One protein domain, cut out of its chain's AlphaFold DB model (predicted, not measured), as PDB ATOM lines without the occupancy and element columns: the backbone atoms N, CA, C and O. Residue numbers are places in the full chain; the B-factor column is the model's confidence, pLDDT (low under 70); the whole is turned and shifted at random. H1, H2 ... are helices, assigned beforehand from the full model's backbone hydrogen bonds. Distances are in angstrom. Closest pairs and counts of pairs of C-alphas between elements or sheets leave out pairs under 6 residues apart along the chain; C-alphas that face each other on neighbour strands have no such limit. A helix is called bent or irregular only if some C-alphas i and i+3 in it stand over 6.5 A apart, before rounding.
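Overview. This is residues 462 to 600 of the 600 residues of the protein "Hypothetical protein" of Symbiodinium microadriaticum (UniProt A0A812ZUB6). Two long antiparallel helices, H2 and H3, make the core of an all-helix body; H1 packs on H2 from one side, H4 and one end of H5 on H2 from another, and the hairpin of H7 and H8 packs on H3. H6 crosses one end of the body, between the end of H5 and the start of H7. The printed part has 139 residues with eight named helices, H1 to H8 in order, and no named strand. H2, H3, H5, H7 and H8 form an up and down bundle, each running against the one before it in that series. The whole is compact, with a radius of gyration of the C-alphas of 14.4 A and spans of 39 by 29 by 25 A.

Along the chain. H1, residues 464 to 472, begins at C-alpha 464 at (39.635, -34.846, 23.546). H2 is residues 481 to 495, 21.2 A long. H3, residues 500 to 515, is the longest at 16 residues and 22.4 A, and its C-alpha 500 is at (47.463, -40.220, 15.128). H4, residues 522 to 535, is irregular: C-alphas 528 and 531 are 9.2 A apart. H5 is residues 540 to 552, 18.5 A long, and H6 is residues 557 to 569, 18.3 A long. H7 is residues 573 to 584, 16.7 A long. H8, residues 588 to 597, ends at C-alpha 597 at (34.001, -32.947, 17.022).

Arrangement. H2 and H3, the hubs, form a hairpin at a shallow tilt of 22 degrees, with closest C-alphas Tyr 486 and Met 510 at 4.7 A. H1 and H2 form a hairpin too, closest at the C-alphas of Leu 471 and Cys 489, 6.8 A apart. H4 touches residues 487 to 491 of H2 alone, closest at the C-alphas of Thr 487 and Leu 525, 6.1 A. Residues 540 to 544 of H5 touch H2 at a tilt of 37 degrees, only just steep, with the C-alphas of Ala 490 and Val 541 closest at 6.4 A. H7 touches H3 and runs the same way, closest at the C-alphas of Leu 501 and Ile 580, 5.7 A. H8 touches residues 505 to 509 of H3 alone, closest at the C-alphas of Leu 505 and Val 591, 6.3 A. H6 is about perpendicular to H7, at 79 degrees, and touches it, closest at the C-alphas of Met 562 and Val 573, 5.8 A. H5 and H6 only just touch, only at the corner, with 3 pairs of C-alphas within 8 A. Every O i to N i+4 pair is within hydrogen-bond range in H1, H3, H5, H6, H7 and H8, against 10 of 11 in H2 and 4 of 10 in H4, where 6 of 11 O i to N i+3 pairs are within range.

Size, cuts and confidence. The two C-alphas farthest apart are those of Gly 478 and Thr 556, 42.1 A. The printed part has no cut and ends at Ala 600, the chain's last residue. No link is long. The mean pLDDT of the printed part is 92.8, and no printed residue is under 70.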
ATOM      1  N   PRO A 462      45.612 -37.016  25.831       94.62
ATOM      2  CA  PRO A 462      44.760 -36.146  26.638       94.62
ATOM      3  C   PRO A 462      43.280 -36.347  26.296       94.62
ATOM      4  O   PRO A 462      42.938 -36.649  25.154       94.62
ATOM      5  N   LYS A 463      42.390 -36.090  27.262       92.62
ATOM      6  CA  LYS A 463      40.941 -36.019  27.024       92.62
ATOM      7  C   LYS A 463      40.639 -35.099  25.820       92.62
ATOM      8  O   LYS A 463      41.025 -33.925  25.882       92.62
ATOM      9  N   PRO A 464      39.928 -35.584  24.782       93.00
ATOM     10  CA  PRO A 464      39.635 -34.846  23.546       93.00
ATOM     11  C   PRO A 464      39.158 -33.405  23.751       93.00
ATOM     12  O   PRO A 464      39.810 -32.470  23.278       93.00
ATOM     13  N   GLY A 465      38.106 -33.205  24.552       88.62
ATOM     14  CA  GLY A 465      37.558 -31.870  24.812       88.62
ATOM     15  C   GLY A 465      38.554 -30.930  25.489       88.62
ATOM     16  O   GLY A 465      38.651 -29.755  25.137       88.62
ATOM     17  N   LYS A 466      39.383 -31.448  26.405       87.19
ATOM     18  CA  LYS A 466      40.409 -30.640  27.083       87.19
ATOM     19  C   LYS A 466      41.543 -30.244  26.145       87.19
ATOM     20  O   LYS A 466      42.034 -29.117  26.241       87.19
ATOM     21  N   LEU A 467      41.942 -31.138  25.240       91.50
ATOM     22  CA  LEU A 467      42.911 -30.819  24.195       91.50
ATOM     23  C   LEU A 467      42.351 -29.756  23.247       91.50
ATOM     24  O   LEU A 467      43.021 -28.752  23.024       91.50
ATOM     25  N   SER A 468      41.122 -29.934  22.751       89.88
ATOM     26  CA  SER A 468      40.472 -28.967  21.857       89.88
ATOM     27  C   SER A 468      40.424 -27.571  22.483       89.88
ATOM     28  O   SER A 468      40.882 -26.602  21.874       89.88
ATOM     29  N   ASN A 469      39.984 -27.456  23.739       83.38
ATOM     30  CA  ASN A 469      39.984 -26.182  24.463       83.38
ATOM     31  C   ASN A 469      41.383 -25.579  24.609       83.38
ATOM     32  O   ASN A 469      41.577 -24.387  24.370       83.38
ATOM     33  N   SER A 470      42.367 -26.410  24.964       85.50
ATOM     34  CA  SER A 470      43.751 -25.967  25.148       85.50
ATOM     35  C   SER A 470      44.367 -25.469  23.841       85.50
ATOM     36  O   SER A 470      45.092 -24.484  23.860       85.50
ATOM     37  N   LEU A 471      44.054 -26.092  22.704       87.56
ATOM     38  CA  LEU A 471      44.473 -25.628  21.375       87.56
ATOM     39  C   LEU A 471      43.732 -24.369  20.917       87.56
ATOM     40  O   LEU A 471      44.169 -23.694  19.992       87.56
ATOM     41  N   THR A 472      42.602 -24.054  21.544       82.88
ATOM     42  CA  THR A 472      41.738 -22.954  21.126       82.88
ATOM     43  C   THR A 472      42.034 -21.662  21.880       82.88
ATOM     44  O   THR A 472      41.911 -20.595  21.292       82.88
ATOM     45  N   ILE A 473      42.441 -21.730  23.147       77.38
ATOM     46  CA  ILE A 473      42.683 -20.568  24.019       77.38
ATOM     47  C   ILE A 473      44.166 -20.487  24.373       77.38
ATOM     48  O   ILE A 473      44.753 -21.526  24.623       77.38
ATOM     49  N   SER A 474      44.760 -19.300  24.508       76.38
ATOM     50  CA  SER A 474      46.064 -19.108  25.164       76.38
ATOM     51  C   SER A 474      46.119 -17.811  25.972       76.38
ATOM     52  O   SER A 474      45.831 -16.751  25.436       76.38
ATOM     53  N   PHE A 475      46.537 -17.865  27.238       72.00
ATOM     54  CA  PHE A 475      46.826 -16.681  28.062       72.00
ATOM     55  C   PHE A 475      48.289 -16.209  27.980       72.00
ATOM     56  O   PHE A 475      48.731 -15.436  28.836       72.00
ATOM     57  N   ASP A 476      49.071 -16.673  27.001       75.94
ATOM     58  CA  ASP A 476      50.411 -16.125  26.776       75.94
ATOM     59  C   ASP A 476      50.326 -14.736  26.137       75.94
ATOM     60  O   ASP A 476      50.371 -14.587  24.921       75.94
ATOM     61  N   MET A 477      50.203 -13.724  26.994       74.50
ATOM     62  CA  MET A 477      50.158 -12.313  26.604       74.50
ATOM     63  C   MET A 477      51.549 -11.721  26.339       74.50
ATOM     64  O   MET A 477      51.662 -10.555  25.971       74.50
ATOM     65  N   GLY A 478      52.615 -12.481  26.615       79.75
ATOM     66  CA  GLY A 478      53.991 -12.009  26.474       79.75
ATOM     67  C   GLY A 478      54.555 -12.192  25.069       79.75
ATOM     68  O   GLY A 478      55.549 -11.553  24.731       79.75
ATOM     69  N   ASN A 479      53.927 -13.047  24.260       84.50
ATOM     70  CA  ASN A 479      54.377 -13.403  22.922       84.50
ATOM     71  C   ASN A 479      53.330 -13.030  21.860       84.50
ATOM     72  O   ASN A 479      52.130 -13.121  22.113       84.50
ATOM     73  N   PRO A 480      53.749 -12.691  20.623       88.00
ATOM     74  CA  PRO A 480      52.838 -12.594  19.489       88.00
ATOM     75  C   PRO A 480      52.013 -13.875  19.305       88.00
ATOM     76  O   PRO A 480      52.543 -14.982  19.442       88.00
ATOM     77  N   ARG A 481      50.747 -13.733  18.886       85.25
ATOM     78  CA  ARG A 481      49.783 -14.840  18.701       85.25
ATOM     79  C   ARG A 481      50.384 -16.079  18.036       85.25
ATOM     80  O   ARG A 481      50.149 -17.188  18.503       85.25
ATOM     81  N   ASN A 482      51.128 -15.910  16.940       90.44
ATOM     82  CA  ASN A 482      51.671 -17.046  16.190       90.44
ATOM     83  C   ASN A 482      52.851 -17.724  16.897       90.44
ATOM     84  O   ASN A 482      53.006 -18.930  16.753       90.44
ATOM     85  N   ILE A 483      53.635 -17.004  17.702       92.06
ATOM     86  CA  ILE A 483      54.701 -17.595  18.530       92.06
ATOM     87  C   ILE A 483      54.082 -18.391  19.685       92.06
ATOM     88  O   ILE A 483      54.427 -19.557  19.891       92.06
ATOM     89  N   ALA A 484      53.103 -17.800  20.377       89.31
ATOM     90  CA  ALA A 484      52.353 -18.471  21.438       89.31
ATOM     91  C   ALA A 484      51.620 -19.718  20.910       89.31
ATOM     92  O   ALA A 484      51.731 -20.802  21.481       89.31
ATOM     93  N   GLY A 485      50.910 -19.584  19.785       91.25
ATOM     94  CA  GLY A 485      50.181 -20.670  19.129       91.25
ATOM     95  C   GLY A 485      51.094 -21.794  18.637       91.25
ATOM     96  O   GLY A 485      50.822 -22.959  18.927       91.25
ATOM     97  N   TYR A 486      52.208 -21.463  17.971       95.00
ATOM     98  CA  TYR A 486      53.209 -22.447  17.545       95.00
ATOM     99  C   TYR A 486      53.748 -23.234  18.745       95.00
ATOM    100  O   TYR A 486      53.676 -24.464  18.772       95.00
ATOM    101  N   THR A 487      54.236 -22.522  19.765       94.69
ATOM    102  CA  THR A 487      54.862 -23.129  20.948       94.69
ATOM    103  C   THR A 487      53.877 -24.008  21.713       94.69
ATOM    104  O   THR A 487      54.218 -25.116  22.129       94.69
ATOM    105  N   LYS A 488      52.622 -23.560  21.836       92.62
ATOM    106  CA  LYS A 488      51.558 -24.345  22.462       92.62
ATOM    107  C   LYS A 488      51.232 -25.609  21.671       92.62
ATOM    108  O   LYS A 488      51.111 -26.672  22.275       92.62
ATOM    109  N   CYS A 489      51.125 -25.528  20.344       95.38
ATOM    110  CA  CYS A 489      50.874 -26.702  19.507       95.38
ATOM    111  C   CYS A 489      52.010 -27.726  19.620       95.38
ATOM    112  O   CYS A 489      51.726 -28.908  19.799       95.38
ATOM    113  N   ALA A 490      53.274 -27.285  19.620       96.06
ATOM    114  CA  ALA A 490      54.427 -28.162  19.833       96.06
ATOM    115  C   ALA A 490      54.387 -28.851  21.214       96.06
ATOM    116  O   ALA A 490      54.586 -30.061  21.319       96.06
ATOM    117  N   ALA A 491      54.042 -28.116  22.278       94.88
ATOM    118  CA  ALA A 491      53.856 -28.695  23.612       94.88
ATOM    119  C   ALA A 491      52.663 -29.672  23.688       94.88
ATOM    120  O   ALA A 491      52.680 -30.629  24.462       94.88
ATOM    121  N   MET A 492      51.604 -29.457  22.902       94.94
ATOM    122  CA  MET A 492      50.473 -30.391  22.829       94.94
ATOM    123  C   MET A 492      50.811 -31.642  22.012       94.94
ATOM    124  O   MET A 492      50.402 -32.729  22.417       94.94
ATOM    125  N   MET A 493      51.617 -31.525  20.947       97.00
ATOM    126  CA  MET A 493      52.114 -32.668  20.167       97.00
ATOM    127  C   MET A 493      52.826 -33.698  21.049       97.00
ATOM    128  O   MET A 493      52.614 -34.897  20.880       97.00
ATOM    129  N   SER A 494      53.614 -33.261  22.039       95.00
ATOM    130  CA  SER A 494      54.280 -34.193  22.958       95.00
ATOM    131  C   SER A 494      53.290 -34.991  23.812       95.00
ATOM    132  O   SER A 494      53.524 -36.172  24.081       95.00
ATOM    133  N   ASN A 495      52.153 -34.394  24.182       93.50
ATOM    134  CA  ASN A 495      51.102 -35.042  24.968       93.50
ATOM    135  C   ASN A 495      50.223 -35.995  24.144       93.50
ATOM    136  O   ASN A 495      49.612 -36.892  24.723       93.50
ATOM    137  N   CYS A 496      50.143 -35.822  22.822       95.81
ATOM    138  CA  CYS A 496      49.331 -36.655  21.932       95.81
ATOM    139  C   CYS A 496      50.152 -37.494  20.943       95.81
ATOM    140  O   CYS A 496      49.597 -38.012  19.979       95.81
ATOM    141  N   ILE A 497      51.449 -37.688  21.199       96.44
ATOM    142  CA  ILE A 497      52.368 -38.380  20.286       96.44
ATOM    143  C   ILE A 497      51.936 -39.795  19.884       96.44
ATOM    144  O   ILE A 497      52.285 -40.266  18.809       96.44
ATOM    145  N   HIS A 498      51.140 -40.469  20.710       96.50
ATOM    146  CA  HIS A 498      50.650 -41.819  20.437       96.50
ATOM    147  C   HIS A 498      49.207 -41.847  19.903       96.50
ATOM    148  O   HIS A 498      48.611 -42.913  19.791       96.50
ATOM    149  N   GLN A 499      48.611 -40.698  19.572       97.88
ATOM    150  CA  GLN A 499      47.276 -40.627  18.977       97.88
ATOM    151  C   GLN A 499      47.373 -39.955  17.593       97.88
ATOM    152  O   GLN A 499      47.589 -38.743  17.525       97.88
ATOM    153  N   PRO A 500      47.219 -40.717  16.487       98.25
ATOM    154  CA  PRO A 500      47.463 -40.220  15.128       98.25
ATOM    155  C   PRO A 500      46.683 -38.960  14.730       98.25
ATOM    156  O   PRO A 500      47.275 -38.003  14.230       98.25
ATOM    157  N   LEU A 501      45.370 -38.924  14.976       98.44
ATOM    158  CA  LEU A 501      44.525 -37.782  14.623       98.44
ATOM    159  C   LEU A 501      44.884 -36.534  15.444       98.44
ATOM    160  O   LEU A 501      45.059 -35.457  14.881       98.44
ATOM    161  N   LEU A 502      45.028 -36.670  16.764       98.12
ATOM    162  CA  LEU A 502      45.319 -35.562  17.674       98.12
ATOM    163  C   LEU A 502      46.722 -34.997  17.440       98.12
ATOM    164  O   LEU A 502      46.892 -33.776  17.450       98.12
ATOM    165  N   PHE A 503      47.718 -35.856  17.196       98.25
ATOM    166  CA  PHE A 503      49.064 -35.424  16.820       98.25
ATOM    167  C   PHE A 503      49.024 -34.625  15.524       98.25
ATOM    168  O   PHE A 503      49.546 -33.509  15.457       98.25
ATOM    169  N   LYS A 504      48.340 -35.159  14.505       98.06
ATOM    170  CA  LYS A 504      48.253 -34.497  13.207       98.06
ATOM    171  C   LYS A 504      47.486 -33.180  13.267       98.06
ATOM    172  O   LYS A 504      47.878 -32.227  12.594       98.06
ATOM    173  N   LEU A 505      46.449 -33.102  14.099       97.56
ATOM    174  CA  LEU A 505      45.705 -31.877  14.369       97.56
ATOM    175  C   LEU A 505      46.620 -30.788  14.945       97.56
ATOM    176  O   LEU A 505      46.686 -29.688  14.395       97.56
ATOM    177  N   CYS A 506      47.382 -31.111  15.996       97.06
ATOM    178  CA  CYS A 506      48.329 -30.172  16.606       97.06
ATOM    179  C   CYS A 506      49.412 -29.742  15.604       97.06
ATOM    180  O   CYS A 506      49.711 -28.555  15.485       97.06
ATOM    181  N   HIS A 507      49.951 -30.688  14.833       97.19
ATOM    182  CA  HIS A 507      50.947 -30.414  13.801       97.19
ATOM    183  C   HIS A 507      50.410 -29.489  12.690       97.19
ATOM    184  O   HIS A 507      51.109 -28.579  12.239       97.19
ATOM    185  N   ALA A 508      49.164 -29.680  12.240       96.56
ATOM    186  CA  ALA A 508      48.536 -28.821  11.233       96.56
ATOM    187  C   ALA A 508      48.373 -27.375  11.739       96.56
ATOM    188  O   ALA A 508      48.712 -26.431  11.023       96.56
ATOM    189  N   MET A 509      47.935 -27.200  12.991       95.69
ATOM    190  CA  MET A 509      47.837 -25.883  13.634       95.69
ATOM    191  C   MET A 509      49.212 -25.232  13.838       95.69
ATOM    192  O   MET A 509      49.396 -24.054  13.526       95.69
ATOM    193  N   MET A 510      50.209 -26.001  14.277       96.06
ATOM    194  CA  MET A 510      51.595 -25.540  14.386       96.06
ATOM    195  C   MET A 510      52.123 -25.043  13.031       96.06
ATOM    196  O   MET A 510      52.666 -23.944  12.942       96.06
ATOM    197  N   THR A 511      51.908 -25.818  11.963       96.06
ATOM    198  CA  THR A 511      52.311 -25.462  10.592       96.06
ATOM    199  C   THR A 511      51.627 -24.178  10.121       96.06
ATOM    200  O   THR A 511      52.259 -23.338   9.480       96.06
ATOM    201  N   TYR A 512      50.342 -24.000  10.445       94.88
ATOM    202  CA  TYR A 512      49.631 -22.753  10.175       94.88
ATOM    203  C   TYR A 512      50.321 -21.568  10.861       94.88
ATOM    204  O   TYR A 512      50.629 -20.577  10.200       94.88
ATOM    205  N   HIS A 513      50.626 -21.667  12.156       94.38
ATOM    206  CA  HIS A 513      51.320 -20.589  12.859       94.38
ATOM    207  C   HIS A 513      52.713 -20.325  12.296       94.38
ATOM    208  O   HIS A 513      53.062 -19.161  12.113       94.38
ATOM    209  N   ALA A 514      53.462 -21.371  11.937       96.12
ATOM    210  CA  ALA A 514      54.777 -21.249  11.312       96.12
ATOM    211  C   ALA A 514      54.727 -20.406  10.028       96.12
ATOM    212  O   ALA A 514      55.487 -19.453   9.866       96.12
ATOM    213  N   LYS A 515      53.753 -20.687   9.148       96.00
ATOM    214  CA  LYS A 515      53.520 -19.919   7.909       96.00
ATOM    215  C   LYS A 515      53.166 -18.451   8.160       96.00
ATOM    216  O   LYS A 515      53.344 -17.626   7.270       96.00
ATOM    217  N   ASN A 516      52.683 -18.125   9.356       94.00
ATOM    218  CA  ASN A 516      52.308 -16.776   9.773       94.00
ATOM    219  C   ASN A 516      53.342 -16.146  10.733       94.00
ATOM    220  O   ASN A 516      53.001 -15.281  11.543       94.00
ATOM    221  N   GLY A 517      54.605 -16.581  10.665       95.62
ATOM    222  CA  GLY A 517      55.711 -16.011  11.447       95.62
ATOM    223  C   GLY A 517      55.826 -16.541  12.878       95.62
ATOM    224  O   GLY A 517      56.541 -15.961  13.691       95.62
ATOM    225  N   GLY A 518      55.117 -17.619  13.211       95.00
ATOM    226  CA  GLY A 518      55.300 -18.349  14.458       95.00
ATOM    227  C   GLY A 518      56.629 -19.098  14.467       95.00
ATOM    228  O   GLY A 518      56.994 -19.746  13.489       95.00
ATOM    229  N   VAL A 519      57.337 -19.022  15.584       96.12
ATOM    230  CA  VAL A 519      58.572 -19.766  15.846       96.12
ATOM    231  C   VAL A 519      58.496 -20.368  17.245       96.12
ATOM    232  O   VAL A 519      57.674 -19.937  18.060       96.12
ATOM    233  N   LEU A 520      59.328 -21.371  17.523       95.69
ATOM    234  CA  LEU A 520      59.364 -22.009  18.833       95.69
ATOM    235  C   LEU A 520      60.017 -21.087  19.868       95.69
ATOM    236  O   LEU A 520      61.194 -20.757  19.754       95.69
ATOM    237  N   ASP A 521      59.283 -20.716  20.914       95.25
ATOM    238  CA  ASP A 521      59.875 -20.108  22.106       95.25
ATOM    239  C   ASP A 521      60.321 -21.229  23.053       95.25
ATOM    240  O   ASP A 521      59.527 -21.756  23.832       95.25
ATOM    241  N   VAL A 522      61.606 -21.598  23.000       94.50
ATOM    242  CA  VAL A 522      62.193 -22.674  23.825       94.50
ATOM    243  C   VAL A 522      62.024 -22.402  25.326       94.50
ATOM    244  O   VAL A 522      61.775 -23.321  26.107       94.50
ATOM    245  N   LYS A 523      62.085 -21.135  25.755       90.75
ATOM    246  CA  LYS A 523      61.908 -20.760  27.165       90.75
ATOM    247  C   LYS A 523      60.454 -20.916  27.601       90.75
ATOM    248  O   LYS A 523      60.179 -21.284  28.747       90.75
ATOM    249  N   HIS A 524      59.499 -20.594  26.734       90.31
ATOM    250  CA  HIS A 524      58.092 -20.872  27.000       90.31
ATOM    251  C   HIS A 524      57.791 -22.374  26.935       90.31
ATOM    252  O   HIS A 524      57.153 -22.883  27.855       90.31
ATOM    253  N   LEU A 525      58.342 -23.095  25.957       92.38
ATOM    254  CA  LEU A 525      58.221 -24.546  25.834       92.38
ATOM    255  C   LEU A 525      58.711 -25.260  27.098       92.38
ATOM    256  O   LEU A 525      57.968 -26.058  27.659       92.38
ATOM    257  N   GLY A 526      59.903 -24.927  27.606       90.75
ATOM    258  CA  GLY A 526      60.432 -25.531  28.833       90.75
ATOM    259  C   GLY A 526      59.492 -25.362  30.034       90.75
ATOM    260  O   GLY A 526      59.311 -26.283  30.824       90.75
ATOM    261  N   ARG A 527      58.794 -24.220  30.134       87.62
ATOM    262  CA  ARG A 527      57.768 -24.002  31.172       87.62
ATOM    263  C   ARG A 527      56.529 -24.883  30.977       87.62
ATOM    264  O   ARG A 527      55.927 -25.279  31.973       87.62
ATOM    265  N   LEU A 528      56.139 -25.161  29.733       87.62
ATOM    266  CA  LEU A 528      54.989 -26.012  29.402       87.62
ATOM    267  C   LEU A 528      55.290 -27.508  29.571       87.62
ATOM    268  O   LEU A 528      54.390 -28.257  29.939       87.62
ATOM    269  N   LEU A 529      56.533 -27.933  29.325       89.12
ATOM    270  CA  LEU A 529      56.963 -29.330  29.451       89.12
ATOM    271  C   LEU A 529      57.178 -29.772  30.907       89.12
ATOM    272  O   LEU A 529      57.118 -30.963  31.201       89.12
ATOM    273  N   GLY A 530      57.382 -28.832  31.835       87.44
ATOM    274  CA  GLY A 530      57.487 -29.144  33.261       87.44
ATOM    275  C   GLY A 530      58.686 -30.061  33.554       87.44
ATOM    276  O   GLY A 530      59.812 -29.633  33.306       87.44
ATOM    277  N   PRO A 531      58.493 -31.291  34.073       85.81
ATOM    278  CA  PRO A 531      59.589 -32.246  34.285       85.81
ATOM    279  C   PRO A 531      60.409 -32.542  33.019       85.81
ATOM    280  O   PRO A 531      61.612 -32.766  33.109       85.81
ATOM    281  N   ASP A 532      59.789 -32.460  31.838       88.62
ATOM    282  CA  ASP A 532      60.450 -32.683  30.547       88.62
ATOM    283  C   ASP A 532      61.091 -31.400  29.975       88.62
ATOM    284  O   ASP A 532      61.409 -31.330  28.790       88.62
ATOM    285  N   ALA A 533      61.292 -30.350  30.784       85.69
ATOM    286  CA  ALA A 533      61.867 -29.079  30.325       85.69
ATOM    287  C   ALA A 533      63.238 -29.234  29.645       85.69
ATOM    288  O   ALA A 533      63.562 -28.448  28.758       85.69
ATOM    289  N   GLY A 534      64.023 -30.246  30.031       87.00
ATOM    290  CA  GLY A 534      65.312 -30.564  29.406       87.00
ATOM    291  C   GLY A 534      65.204 -31.086  27.969       87.00
ATOM    292  O   GLY A 534      66.202 -31.085  27.254       87.00
ATOM    293  N   GLU A 535      64.014 -31.504  27.524       88.56
ATOM    294  CA  GLU A 535      63.765 -31.872  26.125       88.56
ATOM    295  C   GLU A 535      63.538 -30.644  25.229       88.56
ATOM    296  O   GLU A 535      63.580 -30.773  24.005       88.56
ATOM    297  N   ALA A 536      63.311 -29.457  25.807       89.06
ATOM    298  CA  ALA A 536      63.083 -28.242  25.040       89.06
ATOM    299  C   ALA A 536      64.343 -27.850  24.249       89.06
ATOM    300  O   ALA A 536      65.405 -27.593  24.817       89.06
ATOM    301  N   GLY A 537      64.207 -27.761  22.930       93.44
ATOM    302  CA  GLY A 537      65.267 -27.346  22.017       93.44
ATOM    303  C   GLY A 537      64.701 -26.980  20.650       93.44
ATOM    304  O   GLY A 537      63.532 -27.247  20.368       93.44
ATOM    305  N   ASP A 538      65.526 -26.381  19.797       93.25
ATOM    306  CA  ASP A 538      65.110 -25.975  18.446       93.25
ATOM    307  C   ASP A 538      64.723 -27.182  17.568       93.25
ATOM    308  O   ASP A 538      63.886 -27.069  16.676       93.25
ATOM    309  N   ASP A 539      65.275 -28.361  17.869       95.50
ATOM    310  CA  ASP A 539      64.996 -29.639  17.206       95.50
ATOM    311  C   ASP A 539      63.821 -30.420  17.836       95.50
ATOM    312  O   ASP A 539      63.553 -31.564  17.462       95.50
ATOM    313  N   PHE A 540      63.109 -29.830  18.805       96.44
ATOM    314  CA  PHE A 540      62.065 -30.524  19.566       96.44
ATOM    315  C   PHE A 540      60.949 -31.073  18.671       96.44
ATOM    316  O   PHE A 540      60.531 -32.219  18.827       96.44
ATOM    317  N   VAL A 541      60.491 -30.286  17.697       96.75
ATOM    318  CA  VAL A 541      59.426 -30.698  16.770       96.75
ATOM    319  C   VAL A 541      59.870 -31.877  15.900       96.75
ATOM    320  O   VAL A 541      59.133 -32.854  15.785       96.75
ATOM    321  N   GLU A 542      61.095 -31.841  15.368       97.31
ATOM    322  CA  GLU A 542      61.662 -32.934  14.566       97.31
ATOM    323  C   GLU A 542      61.761 -34.234  15.383       97.31
ATOM    324  O   GLU A 542      61.410 -35.317  14.904       97.31
ATOM    325  N   LYS A 543      62.174 -34.135  16.655       96.81
ATOM    326  CA  LYS A 543      62.201 -35.277  17.581       96.81
ATOM    327  C   LYS A 543      60.814 -35.887  17.775       96.81
ATOM    328  O   LYS A 543      60.688 -37.111  17.703       96.81
ATOM    329  N   LEU A 544      59.789 -35.058  17.992       96.94
ATOM    330  CA  LEU A 544      58.410 -35.527  18.156       96.94
ATOM    331  C   LEU A 544      57.880 -36.195  16.885       96.94
ATOM    332  O   LEU A 544      57.226 -37.230  16.970       96.94
ATOM    333  N   GLU A 545      58.171 -35.642  15.709       97.69
ATOM    334  CA  GLU A 545      57.793 -36.252  14.434       97.69
ATOM    335  C   GLU A 545      58.456 -37.614  14.248       97.69
ATOM    336  O   GLU A 545      57.779 -38.586  13.918       97.69
ATOM    337  N   LYS A 546      59.760 -37.717  14.523       97.88
ATOM    338  CA  LYS A 546      60.491 -38.984  14.447       97.88
ATOM    339  C   LYS A 546      59.925 -40.028  15.408       97.88
ATOM    340  O   LYS A 546      59.714 -41.170  15.005       97.88
ATOM    341  N   GLU A 547      59.666 -39.654  16.659       96.50
ATOM    342  CA  GLU A 547      59.066 -40.544  17.662       96.50
ATOM    343  C   GLU A 547      57.638 -40.961  17.250       96.50
ATOM    344  O   GLU A 547      57.300 -42.143  17.331       96.50
ATOM    345  N   HIS A 548      56.841 -40.050  16.679       97.62
ATOM    346  CA  HIS A 548      55.528 -40.381  16.121       97.62
ATOM    347  C   HIS A 548      55.613 -41.359  14.938       97.62
ATOM    348  O   HIS A 548      54.836 -42.308  14.872       97.62
ATOM    349  N   GLN A 549      56.570 -41.186  14.019       97.94
ATOM    350  CA  GLN A 549      56.763 -42.115  12.897       97.94
ATOM    351  C   GLN A 549      57.161 -43.518  13.368       97.94
ATOM    352  O   GLN A 549      56.658 -44.509  12.840       97.94
ATOM    353  N   VAL A 550      58.019 -43.614  14.390       97.12
ATOM    354  CA  VAL A 550      58.357 -44.899  15.022       97.12
ATOM    355  C   VAL A 550      57.107 -45.554  15.611       97.12
ATOM    356  O   VAL A 550      56.895 -46.745  15.405       97.12
ATOM    357  N   PHE A 551      56.248 -44.781  16.278       96.56
ATOM    358  CA  PHE A 551      54.973 -45.281  16.790       96.56
ATOM    359  C   PHE A 551      54.037 -45.773  15.672       96.56
ATOM    360  O   PHE A 551      53.457 -46.851  15.784       96.56
ATOM    361  N   LEU A 552      53.913 -45.030  14.566       96.94
ATOM    362  CA  LEU A 552      53.080 -45.432  13.425       96.94
ATOM    363  C   LEU A 552      53.555 -46.741  12.771       96.94
ATOM    364  O   LEU A 552      52.729 -47.506  12.270       96.94
ATOM    365  N   ALA A 553      54.859 -47.024  12.814       97.06
ATOM    366  CA  ALA A 553      55.448 -48.232  12.241       97.06
ATOM    367  C   ALA A 553      55.076 -49.534  12.985       97.06
ATOM    368  O   ALA A 553      55.207 -50.607  12.400       97.06
ATOM    369  N   ASP A 554      54.573 -49.466  14.226       93.00
ATOM    370  CA  ASP A 554      54.117 -50.642  14.994       93.00
ATOM    371  C   ASP A 554      52.882 -51.323  14.364       93.00
ATOM    372  O   ASP A 554      52.653 -52.523  14.521       93.00
ATOM    373  N   GLY A 555      52.070 -50.567  13.615       89.44
ATOM    374  CA  GLY A 555      50.893 -51.049  12.882       89.44
ATOM    375  C   GLY A 555      49.694 -51.469  13.749       89.44
ATOM    376  O   GLY A 555      48.548 -51.266  13.333       89.44
ATOM    377  N   THR A 556      49.919 -52.005  14.954       95.19
ATOM    378  CA  THR A 556      48.866 -52.465  15.874       95.19
ATOM    379  C   THR A 556      48.474 -51.373  16.863       95.19
ATOM    380  O   THR A 556      47.295 -51.016  16.945       95.19
ATOM    381  N   ALA A 557      49.446 -50.791  17.569       95.00
ATOM    382  CA  ALA A 557      49.210 -49.759  18.571       95.00
ATOM    383  C   ALA A 557      48.500 -48.509  18.006       95.00
ATOM    384  O   ALA A 557      47.515 -48.083  18.616       95.00
ATOM    385  N   PRO A 558      48.853 -47.968  16.818       97.38
ATOM    386  CA  PRO A 558      48.113 -46.852  16.222       97.38
ATOM    387  C   PRO A 558      46.623 -47.150  16.025       97.38
ATOM    388  O   PRO A 558      45.776 -46.320  16.351       97.38
ATOM    389  N   LYS A 559      46.278 -48.359  15.560       96.44
ATOM    390  CA  LYS A 559      44.878 -48.772  15.367       96.44
ATOM    391  C   LYS A 559      44.133 -48.899  16.692       96.44
ATOM    392  O   LYS A 559      42.969 -48.513  16.769       96.44
ATOM    393  N   MET A 560      44.783 -49.418  17.735       95.44
ATOM    394  CA  MET A 560      44.192 -49.482  19.078       95.44
ATOM    395  C   MET A 560      43.934 -48.084  19.650       95.44
ATOM    396  O   MET A 560      42.866 -47.841  20.208       95.44
ATOM    397  N   MET A 561      44.861 -47.148  19.444       96.31
ATOM    398  CA  MET A 561      44.715 -45.755  19.874       96.31
ATOM    399  C   MET A 561      43.610 -45.017  19.108       96.31
ATOM    400  O   MET A 561      42.853 -44.260  19.712       96.31
ATOM    401  N   MET A 562      43.449 -45.275  17.805       97.25
ATOM    402  CA  MET A 562      42.327 -44.734  17.024       97.25
ATOM    403  C   MET A 562      40.979 -45.312  17.473       97.25
ATOM    404  O   MET A 562      40.042 -44.549  17.682       97.25
ATOM    405  N   LYS A 563      40.887 -46.625  17.731       96.00
ATOM    406  CA  LYS A 563      39.679 -47.246  18.316       96.00
ATOM    407  C   LYS A 563      39.362 -46.729  19.718       96.00
ATOM    408  O   LYS A 563      38.208 -46.679  20.131       96.00
ATOM    409  N   SER A 564      40.387 -46.385  20.493       94.38
ATOM    410  CA  SER A 564      40.182 -45.725  21.779       94.38
ATOM    411  C   SER A 564      39.587 -44.334  21.589       94.38
ATOM    412  O   SER A 564      38.599 -44.015  22.238       94.38
ATOM    413  N   LEU A 565      40.125 -43.529  20.667       95.50
ATOM    414  CA  LEU A 565      39.577 -42.201  20.387       95.50
ATOM    415  C   LEU A 565      38.149 -42.266  19.826       95.50
ATOM    416  O   LEU A 565      37.319 -41.449  20.210       95.50
ATOM    417  N   GLU A 566      37.850 -43.248  18.975       95.56
ATOM    418  CA  GLU A 566      36.501 -43.506  18.454       95.56
ATOM    419  C   GLU A 566      35.499 -43.718  19.594       95.56
ATOM    420  O   GLU A 566      34.431 -43.120  19.584       95.56
ATOM    421  N   ARG A 567      35.868 -44.477  20.634       91.56
ATOM    422  CA  ARG A 567      35.024 -44.653  21.828       91.56
ATOM    423  C   ARG A 567      34.823 -43.366  22.631       91.56
ATOM    424  O   ARG A 567      33.765 -43.201  23.220       91.56
ATOM    425  N   GLU A 568      35.814 -42.473  22.666       90.31
ATOM    426  CA  GLU A 568      35.709 -41.204  23.406       90.31
ATOM    427  C   GLU A 568      34.979 -40.096  22.633       90.31
ATOM    428  O   GLU A 568      34.596 -39.108  23.245       90.31
ATOM    429  N   THR A 569      34.867 -40.191  21.303       92.62
ATOM    430  CA  THR A 569      34.436 -39.058  20.449       92.62
ATOM    431  C   THR A 569      33.387 -39.420  19.401       92.62
ATOM    432  O   THR A 569      32.855 -38.541  18.732       92.62
ATOM    433  N   GLY A 570      33.138 -40.710  19.170       94.12
ATOM    434  CA  GLY A 570      32.308 -41.202  18.069       94.12
ATOM    435  C   GLY A 570      32.938 -41.072  16.674       94.12
ATOM    436  O   GLY A 570      32.330 -41.512  15.702       94.12
ATOM    437  N   ILE A 571      34.143 -40.498  16.539       96.12
ATOM    438  CA  ILE A 571      34.813 -40.346  15.239       96.12
ATOM    439  C   ILE A 571      35.354 -41.707  14.799       96.12
ATOM    440  O   ILE A 571      36.305 -42.224  15.399       96.12
ATOM    441  N   SER A 572      34.778 -42.274  13.735       97.62
ATOM    442  CA  SER A 572      35.150 -43.613  13.278       97.62
ATOM    443  C   SER A 572      36.621 -43.699  12.877       97.62
ATOM    444  O   SER A 572      37.210 -42.710  12.441       97.62
ATOM    445  N   VAL A 573      37.243 -44.878  12.982       97.88
ATOM    446  CA  VAL A 573      38.651 -45.046  12.557       97.88
ATOM    447  C   VAL A 573      38.859 -44.612  11.097       97.88
ATOM    448  O   VAL A 573      39.858 -43.966  10.794       97.88
ATOM    449  N   ALA A 574      37.900 -44.900  10.212       98.00
ATOM    450  CA  ALA A 574      37.960 -44.482   8.812       98.00
ATOM    451  C   ALA A 574      37.899 -42.950   8.661       98.00
ATOM    452  O   ALA A 574      38.674 -42.374   7.898       98.00
ATOM    453  N   ASP A 575      37.035 -42.278   9.426       97.88
ATOM    454  CA  ASP A 575      36.951 -40.813   9.422       97.88
ATOM    455  C   ASP A 575      38.211 -40.171  10.011       97.88
ATOM    456  O   ASP A 575      38.667 -39.140   9.515       97.88
ATOM    457  N   GLN A 576      38.827 -40.797  11.022       98.25
ATOM    458  CA  GLN A 576      40.124 -40.366  11.549       98.25
ATOM    459  C   GLN A 576      41.213 -40.447  10.469       98.25
ATOM    460  O   GLN A 576      41.972 -39.493  10.304       98.25
ATOM    461  N   GLU A 577      41.285 -41.544   9.710       97.94
ATOM    462  CA  GLU A 577      42.248 -41.714   8.612       97.94
ATOM    463  C   GLU A 577      42.049 -40.660   7.509       97.94
ATOM    464  O   GLU A 577      43.014 -40.014   7.088       97.94
ATOM    465  N   LEU A 578      40.801 -40.416   7.093       97.44
ATOM    466  CA  LEU A 578      40.467 -39.366   6.123       97.44
ATOM    467  C   LEU A 578      40.844 -37.971   6.639       97.44
ATOM    468  O   LEU A 578      41.458 -37.183   5.912       97.44
ATOM    469  N   ALA A 579      40.541 -37.680   7.905       97.56
ATOM    470  CA  ALA A 579      40.911 -36.423   8.541       97.56
ATOM    471  C   ALA A 579      42.436 -36.247   8.598       97.56
ATOM    472  O   ALA A 579      42.927 -35.165   8.296       97.56
ATOM    473  N   ILE A 580      43.216 -37.290   8.900       98.06
ATOM    474  CA  ILE A 580      44.691 -37.232   8.903       98.06
ATOM    475  C   ILE A 580      45.242 -36.867   7.515       98.06
ATOM    476  O   ILE A 580      46.169 -36.050   7.406       98.06
ATOM    477  N   VAL A 581      44.669 -37.430   6.448       97.56
ATOM    478  CA  VAL A 581      45.046 -37.090   5.066       97.56
ATOM    479  C   VAL A 581      44.727 -35.623   4.771       97.56
ATOM    480  O   VAL A 581      45.609 -34.889   4.324       97.56
ATOM    481  N   ALA A 582      43.519 -35.156   5.091       96.88
ATOM    482  CA  ALA A 582      43.114 -33.769   4.859       96.88
ATOM    483  C   ALA A 582      43.902 -32.753   5.718       96.88
ATOM    484  O   ALA A 582      44.320 -31.700   5.236       96.88
ATOM    485  N   LEU A 583      44.220 -33.087   6.971       96.38
ATOM    486  CA  LEU A 583      45.088 -32.279   7.835       96.38
ATOM    487  C   LEU A 583      46.512 -32.164   7.272       96.38
ATOM    488  O   LEU A 583      47.177 -31.145   7.461       96.38
ATOM    489  N   SER A 584      46.986 -33.179   6.539       95.25
ATOM    490  CA  SER A 584      48.297 -33.144   5.875       95.25
ATOM    491  C   SER A 584      48.373 -32.121   4.744       95.25
ATOM    492  O   SER A 584      49.464 -31.638   4.452       95.25
ATOM    493  N   THR A 585      47.242 -31.740   4.143       94.19
ATOM    494  CA  THR A 585      47.206 -30.691   3.111       94.19
ATOM    495  C   THR A 585      47.162 -29.283   3.708       94.19
ATOM    496  O   THR A 585      47.176 -28.300   2.969       94.19
ATOM    497  N   GLY A 586      47.093 -29.161   5.041       88.44
ATOM    498  CA  GLY A 586      46.882 -27.890   5.730       88.44
ATOM    499  C   GLY A 586      45.462 -27.345   5.566       88.44
ATOM    500  O   GLY A 586      45.279 -26.130   5.628       88.44
ATOM    501  N   CYS A 587      44.469 -28.214   5.320       91.62
ATOM    502  CA  CYS A 587      43.070 -27.811   5.219       91.62
ATOM    503  C   CYS A 587      42.569 -27.262   6.562       91.62
ATOM    504  O   CYS A 587      42.375 -28.000   7.529       91.62
ATOM    505  N   VAL A 588      42.349 -25.951   6.588       89.75
ATOM    506  CA  VAL A 588      41.845 -25.199   7.737       89.75
ATOM    507  C   VAL A 588      40.475 -25.743   8.157       89.75
ATOM    508  O   VAL A 588      40.318 -26.184   9.288       89.75
ATOM    509  N   ASP A 589      39.526 -25.875   7.232       91.75
ATOM    510  CA  ASP A 589      38.175 -26.370   7.543       91.75
ATOM    511  C   ASP A 589      38.180 -27.730   8.260       91.75
ATOM    512  O   ASP A 589      37.408 -27.944   9.195       91.75
ATOM    513  N   THR A 590      39.107 -28.626   7.895       93.62
ATOM    514  CA  THR A 590      39.240 -29.941   8.542       93.62
ATOM    515  C   THR A 590      39.623 -29.819  10.014       93.62
ATOM    516  O   THR A 590      39.035 -30.494  10.852       93.62
ATOM    517  N   VAL A 591      40.573 -28.953  10.374       92.88
ATOM    518  CA  VAL A 591      40.916 -28.735  11.793       92.88
ATOM    519  C   VAL A 591      39.718 -28.149  12.537       92.88
ATOM    520  O   VAL A 591      39.461 -28.596  13.648       92.88
ATOM    521  N   THR A 592      38.977 -27.187  11.968       90.38
ATOM    522  CA  THR A 592      37.789 -26.618  12.632       90.38
ATOM    523  C   THR A 592      36.755 -27.711  12.903       90.38
ATOM    524  O   THR A 592      36.240 -27.802  14.019       90.38
ATOM    525  N   VAL A 593      36.493 -28.584  11.924       92.44
ATOM    526  CA  VAL A 593      35.606 -29.746  12.096       92.44
ATOM    527  C   VAL A 593      36.128 -30.677  13.192       92.44
ATOM    528  O   VAL A 593      35.372 -31.011  14.101       92.44
ATOM    529  N   CYS A 594      37.418 -31.026  13.177       94.31
ATOM    530  CA  CYS A 594      38.030 -31.854  14.216       94.31
ATOM    531  C   CYS A 594      37.915 -31.208  15.604       94.31
ATOM    532  O   CYS A 594      37.471 -31.856  16.541       94.31
ATOM    533  N   LEU A 595      38.262 -29.927  15.760       91.25
ATOM    534  CA  LEU A 595      38.185 -29.224  17.043       91.25
ATOM    535  C   LEU A 595      36.763 -29.219  17.605       91.25
ATOM    536  O   LEU A 595      36.609 -29.388  18.813       91.25
ATOM    537  N   ARG A 596      35.743 -29.052  16.752       88.75
ATOM    538  CA  ARG A 596      34.331 -29.127  17.153       88.75
ATOM    539  C   ARG A 596      33.926 -30.546  17.538       88.75
ATOM    540  O   ARG A 596      33.337 -30.719  18.598       88.75
ATOM    541  N   ALA A 597      34.296 -31.543  16.737       91.06
ATOM    542  CA  ALA A 597      34.001 -32.947  17.022       91.06
ATOM    543  C   ALA A 597      34.651 -33.427  18.330       91.06
ATOM    544  O   ALA A 597      34.052 -34.199  19.056       91.06
ATOM    545  N   LEU A 598      35.844 -32.930  18.672       91.19
ATOM    546  CA  LEU A 598      36.507 -33.247  19.942       91.19
ATOM    547  C   LEU A 598      35.854 -32.574  21.166       91.19
ATOM    548  O   LEU A 598      36.203 -32.940  22.286       91.19
ATOM    549  N   ARG A 599      35.005 -31.547  20.980       83.81
ATOM    550  CA  ARG A 599      34.279 -30.856  22.069       83.81
ATOM    551  C   ARG A 599      32.907 -31.463  22.351       83.81
ATOM    552  O   ARG A 599      32.428 -31.276  23.468       83.81
ATOM    553  N   ALA A 600      32.288 -32.059  21.330       73.06
ATOM    554  CA  ALA A 600      31.049 -32.820  21.453       73.06
ATOM    555  C   ALA A 600      31.304 -34.081  22.283       73.06
ATOM    556  O   ALA A 600      30.395 -34.419  23.070       73.06
TER     557      ALA A 600